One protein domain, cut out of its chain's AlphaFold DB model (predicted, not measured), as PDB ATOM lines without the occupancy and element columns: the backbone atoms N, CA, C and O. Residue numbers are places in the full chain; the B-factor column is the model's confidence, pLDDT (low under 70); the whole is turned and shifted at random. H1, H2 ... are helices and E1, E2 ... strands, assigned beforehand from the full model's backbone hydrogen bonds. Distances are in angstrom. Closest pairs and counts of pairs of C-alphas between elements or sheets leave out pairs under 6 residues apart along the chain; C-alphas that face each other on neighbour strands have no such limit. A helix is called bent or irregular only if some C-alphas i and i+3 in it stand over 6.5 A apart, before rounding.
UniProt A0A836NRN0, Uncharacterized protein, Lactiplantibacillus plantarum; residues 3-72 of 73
ATOM      1  N   MET A   3     -14.873  32.802-104.392       80.88
ATOM      2  CA  MET A   3     -13.674  32.597-105.203       80.88
ATOM      3  C   MET A   3     -12.834  31.378-104.784       80.88
ATOM      4  O   MET A   3     -11.994  30.955-105.564       80.88
ATOM      5  N   ARG A   4     -13.045  30.774-103.605       79.88
ATOM      6  CA  ARG A   4     -12.340  29.539-103.203       79.88
ATOM      7  C   ARG A   4     -12.906  28.289-103.880       79.88
ATOM      8  O   ARG A   4     -12.181  27.308-104.038       79.88
ATOM      9  N   VAL A   5     -14.189  28.302-104.236       83.81
ATOM     10  CA  VAL A   5     -14.890  27.121-104.752       83.81
ATOM     11  C   VAL A   5     -14.164  26.593-105.992       83.81
ATOM     12  O   VAL A   5     -13.775  27.367-106.870       83.81
ATOM     13  N   GLY A   6     -13.914  25.281-106.010       84.94
ATOM     14  CA  GLY A   6     -13.231  24.597-107.110       84.94
ATOM     15  C   GLY A   6     -11.755  24.964-107.300       84.94
ATOM     16  O   GLY A   6     -11.198  24.657-108.346       84.94
ATOM     17  N   SER A   7     -11.113  25.639-106.338       84.94
ATOM     18  CA  SER A   7      -9.681  25.957-106.409       84.94
ATOM     19  C   SER A   7      -8.854  25.061-105.491       84.94
ATOM     20  O   SER A   7      -9.281  24.747-104.384       84.94
ATOM     21  N   ALA A   8      -7.643  24.712-105.931       87.75
ATOM     22  CA  ALA A   8      -6.647  23.997-105.128       87.75
ATOM     23  C   ALA A   8      -5.756  24.946-104.300       87.75
ATOM     24  O   ALA A   8      -4.685  24.556-103.844       87.75
ATOM     25  N   ILE A   9      -6.165  26.209-104.142       89.88
ATOM     26  CA  ILE A   9      -5.368  27.220-103.446       89.88
ATOM     27  C   ILE A   9      -5.329  26.858-101.957       89.88
ATOM     28  O   ILE A   9      -6.394  26.801-101.331       89.88
ATOM     29  N   PRO A  10      -4.141  26.636-101.366       89.56
ATOM     30  CA  PRO A  10      -4.025  26.385 -99.940       89.56
ATOM     31  C   PRO A  10      -4.409  27.650 -99.170       89.56
ATOM     32  O   PRO A  10      -3.905  28.742 -99.436       89.56
ATOM     33  N   ILE A  11      -5.322  27.508 -98.210       85.50
ATOM     34  CA  ILE A  11      -5.801  28.616 -97.382       85.50
ATOM     35  C   ILE A  11      -5.674  28.222 -95.922       85.50
ATOM     36  O   ILE A  11      -6.282  27.253 -95.476       85.50
ATOM     37  N   GLN A  12      -4.940  29.035 -95.171       86.12
ATOM     38  CA  GLN A  12      -4.924  28.971 -93.721       86.12
ATOM     39  C   GLN A  12      -5.912  29.999 -93.177       86.12
ATOM     40  O   GLN A  12      -5.705  31.209 -93.288       86.12
ATOM     41  N   GLN A  13      -7.016  29.515 -92.616       82.06
ATOM     42  CA  GLN A  13      -8.010  30.382 -92.001       82.06
ATOM     43  C   GLN A  13      -7.523  30.856 -90.631       82.06
ATOM     44  O   GLN A  13      -7.085  30.060 -89.803       82.06
ATOM     45  N   ARG A  14      -7.653  32.159 -90.382       85.06
ATOM     46  CA  ARG A  14      -7.530  32.750 -89.049       85.06
ATOM     47  C   ARG A  14      -8.912  32.882 -88.426       85.06
ATOM     48  O   ARG A  14      -9.791  33.485 -89.032       85.06
ATOM     49  N   LEU A  15      -9.113  32.285 -87.253       85.38
ATOM     50  CA  LEU A  15     -10.414  32.283 -86.569       85.38
ATOM     51  C   LEU A  15     -10.703  33.601 -85.839       85.38
ATOM     52  O   LEU A  15     -11.859  33.935 -85.610       85.38
ATOM     53  N   ASP A  16      -9.655  34.352 -85.515       88.25
ATOM     54  CA  ASP A  16      -9.704  35.644 -84.834       88.25
ATOM     55  C   ASP A  16      -9.874  36.836 -85.790       88.25
ATOM     56  O   ASP A  16     -10.029  37.973 -85.356       88.25
ATOM     57  N   VAL A  17      -9.881  36.580 -87.102       85.69
ATOM     58  CA  VAL A  17     -10.133  37.586 -88.132       85.69
ATOM     59  C   VAL A  17     -11.484  37.315 -88.789       85.69
ATOM     60  O   VAL A  17     -11.657  36.348 -89.527       85.69
ATOM     61  N   HIS A  18     -12.453  38.201 -88.556       83.25
ATOM     62  CA  HIS A  18     -13.835  38.048 -89.038       83.25
ATOM     63  C   HIS A  18     -14.077  38.627 -90.440       83.25
ATOM     64  O   HIS A  18     -15.208  38.918 -90.827       83.25
ATOM     65  N   THR A  19     -13.014  38.820 -91.216       82.69
ATOM     66  CA  THR A  19     -13.090  39.357 -92.574       82.69
ATOM     67  C   THR A  19     -12.101  38.658 -93.501       82.69
ATOM     68  O   THR A  19     -11.191  37.954 -93.069       82.69
ATOM     69  N   GLU A  20     -12.287  38.816 -94.807       78.94
ATOM     70  CA  GLU A  20     -11.403  38.215 -95.800       78.94
ATOM     71  C   GLU A  20     -10.076  38.996 -95.862       78.94
ATOM     72  O   GLU A  20     -10.053  40.160 -96.263       78.94
ATOM     73  N   LEU A  21      -8.962  38.357 -95.478       84.88
ATOM     74  CA  LEU A  21      -7.620  38.960 -95.565       84.88
ATOM     75  C   LEU A  21      -7.119  39.079 -97.009       84.88
ATOM     76  O   LEU A  21      -6.418  40.027 -97.348       84.88
ATOM     77  N   ILE A  22      -7.495  38.135 -97.873       84.12
ATOM     78  CA  ILE A  22      -7.266  38.228 -99.315       84.12
ATOM     79  C   ILE A  22      -8.568  38.659 -99.988       84.12
ATOM     80  O   ILE A  22      -9.591  38.001 -99.853       84.12
ATOM     81  N   THR A  23      -8.550  39.780-100.701       82.31
ATOM     82  CA  THR A  23      -9.736  40.296-101.401       82.31
ATOM     83  C   THR A  23      -9.933  39.590-102.751       82.31
ATOM     84  O   THR A  23      -9.008  38.923-103.235       82.31
ATOM     85  N   PRO A  24     -11.096  39.742-103.420       86.38
ATOM     86  CA  PRO A  24     -11.345  39.100-104.714       86.38
ATOM     87  C   PRO A  24     -10.269  39.374-105.774       86.38
ATOM     88  O   PRO A  24      -9.895  38.461-106.505       86.38
ATOM     89  N   THR A  25      -9.713  40.590-105.821       86.00
ATOM     90  CA  THR A  25      -8.622  40.943-106.745       86.00
ATOM     91  C   THR A  25      -7.343  40.164-106.444       86.00
ATOM     92  O   THR A  25      -6.738  39.610-107.360       86.00
ATOM     93  N   GLY A  26      -6.952  40.063-105.167       86.38
ATOM     94  CA  GLY A  26      -5.784  39.275-104.760       86.38
ATOM     95  C   GLY A  26      -5.952  37.792-105.095       86.38
ATOM     96  O   GLY A  26      -5.038  37.169-105.629       86.38
ATOM     97  N   MET A  27      -7.148  37.245-104.868       87.88
ATOM     98  CA  MET A  27      -7.476  35.863-105.229       87.88
ATOM     99  C   MET A  27      -7.462  35.642-106.749       87.88
ATOM    100  O   MET A  27      -7.015  34.595-107.211       87.88
ATOM    101  N   GLY A  28      -7.917  36.632-107.524       89.81
ATOM    102  CA  GLY A  28      -7.827  36.627-108.982       89.81
ATOM    103  C   GLY A  28      -6.386  36.462-109.454       89.81
ATOM    104  O   GLY A  28      -6.106  35.523-110.190       89.81
ATOM    105  N   LEU A  29      -5.467  37.291-108.943       89.75
ATOM    106  CA  LEU A  29      -4.037  37.201-109.264       89.75
ATOM    107  C   LEU A  29      -3.470  35.807-108.978       89.75
ATOM    108  O   LEU A  29      -2.815  35.228-109.844       89.75
ATOM    109  N   VAL A  30      -3.756  35.248-107.796       89.94
ATOM    110  CA  VAL A  30      -3.295  33.901-107.421       89.94
ATOM    111  C   VAL A  30      -3.834  32.857-108.399       89.94
ATOM    112  O   VAL A  30      -3.052  32.095-108.956       89.94
ATOM    113  N   LYS A  31      -5.144  32.854-108.673       89.69
ATOM    114  CA  LYS A  31      -5.768  31.899-109.604       89.69
ATOM    115  C   LYS A  31      -5.215  31.972-111.024       89.69
ATOM    116  O   LYS A  31      -5.162  30.950-111.696       89.69
ATOM    117  N   THR A  32      -4.878  33.170-111.497       91.62
ATOM    118  CA  THR A  32      -4.471  33.372-112.894       91.62
ATOM    119  C   THR A  32      -2.978  33.189-113.121       91.62
ATOM    120  O   THR A  32      -2.578  32.794-114.211       91.62
ATOM    121  N   LEU A  33      -2.147  33.520-112.128       91.44
ATOM    122  CA  LEU A  33      -0.692  33.584-112.298       91.44
ATOM    123  C   LEU A  33       0.034  32.384-111.687       91.44
ATOM    124  O   LEU A  33       1.115  32.028-112.156       91.44
ATOM    125  N   VAL A  34      -0.527  31.769-110.643       90.94
ATOM    126  CA  VAL A  34       0.131  30.668-109.934       90.94
ATOM    127  C   VAL A  34      -0.138  29.351-110.648       90.94
ATOM    128  O   VAL A  34      -1.282  28.989-110.906       90.94
ATOM    129  N   ARG A  35       0.939  28.625-110.956       90.38
ATOM    130  CA  ARG A  35       0.889  27.304-111.604       90.38
ATOM    131  C   ARG A  35       1.015  26.153-110.612       90.38
ATOM    132  O   ARG A  35       0.489  25.077-110.862       90.38
ATOM    133  N   GLU A  36       1.690  26.391-109.494       91.62
ATOM    134  CA  GLU A  36       1.969  25.392-108.470       91.62
ATOM    135  C   GLU A  36       2.045  26.036-107.084       91.62
ATOM    136  O   GLU A  36       2.362  27.219-106.946       91.62
ATOM    137  N   PHE A  37       1.759  25.242-106.055       92.19
ATOM    138  CA  PHE A  37       1.910  25.632-104.658       92.19
ATOM    139  C   PHE A  37       2.952  24.730-104.006       92.19
ATOM    140  O   PHE A  37       2.865  23.509-104.112       92.19
ATOM    141  N   GLY A  38       3.922  25.330-103.321       92.06
ATOM    142  CA  GLY A  38       5.040  24.605-102.731       92.06
ATOM    143  C   GLY A  38       5.984  25.520-101.950       92.06
ATOM    144  O   GLY A  38       5.686  26.707-101.770       92.06
ATOM    145  N   PRO A  39       7.109  24.975-101.456       91.38
ATOM    146  CA  PRO A  39       8.152  25.769-100.821       91.38
ATOM    147  C   PRO A  39       8.786  26.753-101.815       91.38
ATOM    148  O   PRO A  39       8.663  26.616-103.032       91.38
ATOM    149  N   LEU A  40       9.486  27.760-101.289       90.75
ATOM    150  CA  LEU A  40      10.300  28.643-102.123       90.75
ATOM    151  C   LEU A  40      11.451  27.848-102.771       90.75
ATOM    152  O   LEU A  40      11.957  26.912-102.153       90.75
ATOM    153  N   PRO A  41      11.887  28.215-103.988       90.75
ATOM    154  CA  PRO A  41      12.940  27.491-104.691       90.75
ATOM    155  C   PRO A  41      14.281  27.579-103.948       90.75
ATOM    156  O   PRO A  41      14.805  28.669-103.730       90.75
ATOM    157  N   GLU A  42      14.873  26.429-103.616       89.50
ATOM    158  CA  GLU A  42      16.180  26.349-102.935       89.50
ATOM    159  C   GLU A  42      17.354  26.700-103.870       89.50
ATOM    160  O   GLU A  42      18.357  27.291-103.463       89.50
ATOM    161  N   ASN A  43      17.199  26.395-105.162       91.81
ATOM    162  CA  ASN A  43      18.214  26.613-106.200       91.81
ATOM    163  C   ASN A  43      18.113  27.992-106.876       91.81
ATOM    164  O   ASN A  43      18.566  28.178-108.008       91.81
ATOM    165  N   ALA A  44      17.514  28.973-106.203       93.81
ATOM    166  CA  ALA A  44      17.380  30.330-106.714       93.81
ATOM    167  C   ALA A  44      17.697  31.363-105.627       93.81
ATOM    168  O   ALA A  44      17.550  31.099-104.434       93.81
ATOM    169  N   VAL A  45      18.164  32.541-106.032       95.06
ATOM    170  CA  VAL A  45      18.509  33.632-105.111       95.06
ATOM    171  C   VAL A  45      17.400  34.680-105.147       95.06
ATOM    172  O   VAL A  45      17.093  35.178-106.229       95.06
ATOM    173  N   PRO A  46      16.776  35.038-104.011       95.06
ATOM    174  CA  PRO A  46      15.821  36.137-103.982       95.06
ATOM    175  C   PRO A  46      16.554  37.458-104.239       95.06
ATOM    176  O   PRO A  46      17.465  37.824-103.502       95.06
ATOM    177  N   THR A  47      16.151  38.187-105.276       97.19
ATOM    178  CA  THR A  47      16.773  39.461-105.671       97.19
ATOM    179  C   THR A  47      15.940  40.665-105.262       97.19
ATOM    180  O   THR A  47      16.485  41.739-105.011       97.19
ATOM    181  N   ARG A  48      14.610  40.515-105.195       97.38
ATOM    182  CA  ARG A  48      13.682  41.578-104.778       97.38
ATOM    183  C   ARG A  48      12.495  41.001-104.025       97.38
ATOM    184  O   ARG A  48      12.012  39.918-104.347       97.38
ATOM    185  N   VAL A  49      11.981  41.768-103.069       96.56
ATOM    186  CA  VAL A  49      10.742  41.457-102.350       96.56
ATOM    187  C   VAL A  49       9.816  42.661-102.443       96.56
ATOM    188  O   VAL A  49      10.225  43.787-102.172       96.56
ATOM    189  N   GLY A  50       8.573  42.417-102.846       94.69
ATOM    190  CA  GLY A  50       7.527  43.428-102.936       94.69
ATOM    191  C   GLY A  50       6.325  43.047-102.084       94.69
ATOM    192  O   GLY A  50       5.974  41.870-101.981       94.69
ATOM    193  N   TYR A  51       5.680  44.056-101.505       92.12
ATOM    194  CA  TYR A  51       4.455  43.905-100.730       92.12
ATOM    195  C   TYR A  51       3.390  44.860-101.263       92.12
ATOM    196  O   TYR A  51       3.658  46.043-101.464       92.12
ATOM    197  N   GLY A  52       2.182  44.348-101.472       87.38
ATOM    198  CA  GLY A  52       0.996  45.148-101.761       87.38
ATOM    199  C   GLY A  52      -0.022  44.973-100.646       87.38
ATOM    200  O   GLY A  52      -0.400  43.842-100.351       87.38
ATOM    201  N   PHE A  53      -0.460  46.073-100.038       87.75
ATOM    202  CA  PHE A  53      -1.407  46.069 -98.921       87.75
ATOM    203  C   PHE A  53      -2.789  46.548 -99.358       87.75
ATOM    204  O   PHE A  53      -2.923  47.490-100.147       87.75
ATOM    205  N   GLY A  54      -3.825  45.920 -98.808       83.12
ATOM    206  CA  GLY A  54      -5.170  46.470 -98.851       83.12
ATOM    207  C   GLY A  54      -5.299  47.689 -97.933       83.12
ATOM    208  O   GLY A  54      -4.603  47.823 -96.935       83.12
ATOM    209  N   LYS A  55      -6.228  48.595 -98.257       83.81
ATOM    210  CA  LYS A  55      -6.487  49.811 -97.456       83.81
ATOM    211  C   LYS A  55      -7.420  49.584 -96.260       83.81
ATOM    212  O   LYS A  55      -7.618  50.489 -95.460       83.81
ATOM    213  N   ARG A  56      -8.069  48.421 -96.188       83.94
ATOM    214  CA  ARG A  56      -9.057  48.099 -95.152       83.94
ATOM    215  C   ARG A  56      -8.342  47.602 -93.899       83.94
ATOM    216  O   ARG A  56      -7.447  46.773 -94.023       83.94
ATOM    217  N   ASP A  57      -8.782  48.044 -92.726       84.31
ATOM    218  CA  ASP A  57      -8.392  47.411 -91.468       84.31
ATOM    219  C   ASP A  57      -9.122  46.070 -91.326       84.31
ATOM    220  O   ASP A  57     -10.351  45.993 -91.403       84.31
ATOM    221  N   THR A  58      -8.344  45.001 -91.203       84.31
ATOM    222  CA  THR A  58      -8.837  43.625 -91.170       84.31
ATOM    223  C   THR A  58      -8.434  42.879 -89.898       84.31
ATOM    224  O   THR A  58      -8.629  41.670 -89.841       84.31
ATOM    225  N   GLY A  59      -7.836  43.541 -88.896       84.00
ATOM    226  CA  GLY A  59      -7.299  42.864 -87.697       84.00
ATOM    227  C   GLY A  59      -6.083  41.954 -87.970       84.00
ATOM    228  O   GLY A  59      -5.632  41.199 -87.112       84.00
ATOM    229  N   GLY A  60      -5.537  42.012 -89.186       83.31
ATOM    230  CA  GLY A  60      -4.379  41.252 -89.648       83.31
ATOM    231  C   GLY A  60      -3.886  41.781 -90.994       83.31
ATOM    232  O   GLY A  60      -4.580  42.566 -91.635       83.31
ATOM    233  N   PHE A  61      -2.697  41.359 -91.436       83.31
ATOM    234  CA  PHE A  61      -2.131  41.819 -92.708       83.31
ATOM    235  C   PHE A  61      -2.923  41.286 -93.910       83.31
ATOM    236  O   PHE A  61      -2.863  40.100 -94.233       83.31
ATOM    237  N   ASN A  62      -3.608  42.183 -94.615       86.62
ATOM    238  CA  ASN A  62      -4.224  41.937 -95.921       86.62
ATOM    239  C   ASN A  62      -3.223  42.195 -97.061       86.62
ATOM    240  O   ASN A  62      -3.436  43.033 -97.942       86.62
ATOM    241  N   ALA A  63      -2.084  41.504 -97.003       86.94
ATOM    242  CA  ALA A  63      -0.960  41.745 -97.895       86.94
ATOM    243  C   ALA A  63      -0.765  40.611 -98.905       86.94
ATOM    244  O   ALA A  63      -0.849  39.431 -98.564       86.94
ATOM    245  N   LEU A  64      -0.413  40.976-100.136       87.31
ATOM    246  CA  LEU A  64       0.206  40.075-101.101       87.31
ATOM    247  C   LEU A  64       1.714  40.328-101.090       87.31
ATOM    248  O   LEU A  64       2.154  41.457-101.310       87.31
ATOM    249  N   ARG A  65       2.505  39.278-100.858       91.38
ATOM    250  CA  ARG A  65       3.965  39.321-100.979       91.38
ATOM    251  C   ARG A  65       4.393  38.620-102.259       91.38
ATOM    252  O   ARG A  65       4.028  37.468-102.474       91.38
ATOM    253  N   ALA A  66       5.226  39.288-103.046       91.75
ATOM    254  CA  ALA A  66       5.921  38.703-104.182       91.75
ATOM    255  C   ALA A  66       7.427  38.690-103.913       91.75
ATOM    256  O   ALA A  66       7.976  39.640-103.349       91.75
ATOM    257  N   VAL A  67       8.091  37.616-104.322       94.69
ATOM    258  CA  VAL A  67       9.547  37.486-104.259       94.69
ATOM    259  C   VAL A  67      10.034  37.188-105.667       94.69
ATOM    260  O   VAL A  67       9.564  36.240-106.294       94.69
ATOM    261  N   LEU A  68      10.940  38.020-106.171       95.06
ATOM    262  CA  LEU A  68      11.611  37.790-107.441       95.06
ATOM    263  C   LEU A  68      12.872  36.977-107.175       95.06
ATOM    264  O   LEU A  68      13.683  37.361-106.333       95.06
ATOM    265  N   PHE A  69      13.025  35.879-107.902       95.44
ATOM    266  CA  PHE A  69      14.186  35.011-107.814       95.44
ATOM    267  C   PHE A  69      15.006  35.075-109.096       95.44
ATOM    268  O   PHE A  69      14.452  35.167-110.191       95.44
ATOM    269  N   GLU A  70      16.320  34.973-108.952       95.75
ATOM    270  CA  GLU A  70      17.251  34.711-110.039       95.75
ATOM    271  C   GLU A  70      17.717  33.257-109.960       95.75
ATOM    272  O   GLU A  70      18.047  32.745-108.884       95.75
ATOM    273  N   LYS A  71      17.697  32.565-111.100       89.88
ATOM    274  CA  LYS A  71      18.151  31.178-111.188       89.88
ATOM    275  C   LYS A  71      19.664  31.144-110.969       89.88
ATOM    276  O   LYS A  71      20.385  31.894-111.622       89.88
ATOM    277  N   LYS A  72      20.148  30.271-110.082       76.69
ATOM    278  CA  LYS A  72      21.588  30.003-109.998       76.69
ATOM    279  C   LYS A  72      22.008  29.270-111.277       76.69
ATOM    280  O   LYS A  72      21.413  28.240-111.600       76.69
TER     281      LYS A  72
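Overview. This is residues 3 to 72 of the 73 residues of an uncharacterized protein of Lactiplantibacillus plantarum (UniProt A0A836NRN0). A long two-stranded hairpin, E1 and E2, makes a bent ribbon, and one short helix, H1, comes near it at the end where the strands are joined. Residues 3 to 23, with no named element, wind through space before the helix. The printed part has 70 residues, in the order H1, E1, E2, and the two strands make an antiparallel sheet, E1 - E2. The class is mixed, helices and strands, with under half of the residues in named elements. The whole is loose, with a radius of gyration of the C-alphas of 13.9 A, and elongated, spanning 42 by 27 by 20 A.

Along the chain. Start at C-alpha 3, at (-13.674, 32.597, -105.203), and pass residues 3 to 23. Find C-alpha 24 at (-11.345, 39.100, -104.714); from there H1, residues 24 to 33, runs 14.2 A. Next look at C-alpha 44, where E1, residues 44 to 53, begins its 25.7 A and bends by 61 degrees at residue 47. E2, residues 63 to 71, runs 25.6 A and ends at C-alpha 71, at (18.151, 31.178, -111.188).

Arrangement. E1 and E2 form a hairpin, antiparallel at 162 degrees between their directions. Look at N 45 and O 70, 2.9 A apart, and at N 64 and O 52, 2.9 A apart, both within hydrogen-bond range. The closest C-alphas of H1 and E2 are those of Gly 26 and Leu 64, 7.1 A apart. In H1 every O i to N i+4 pair is within hydrogen-bond range.

Size, cuts and confidence. The two C-alphas farthest apart are those of His 18 and Lys 72, 41.9 A. The printed part has no cut. The links H1 to E1, 10 residues, and E1 to E2, 9 residues, are short. The mean pLDDT of the printed part is 88.2, and no printed residue is under 70.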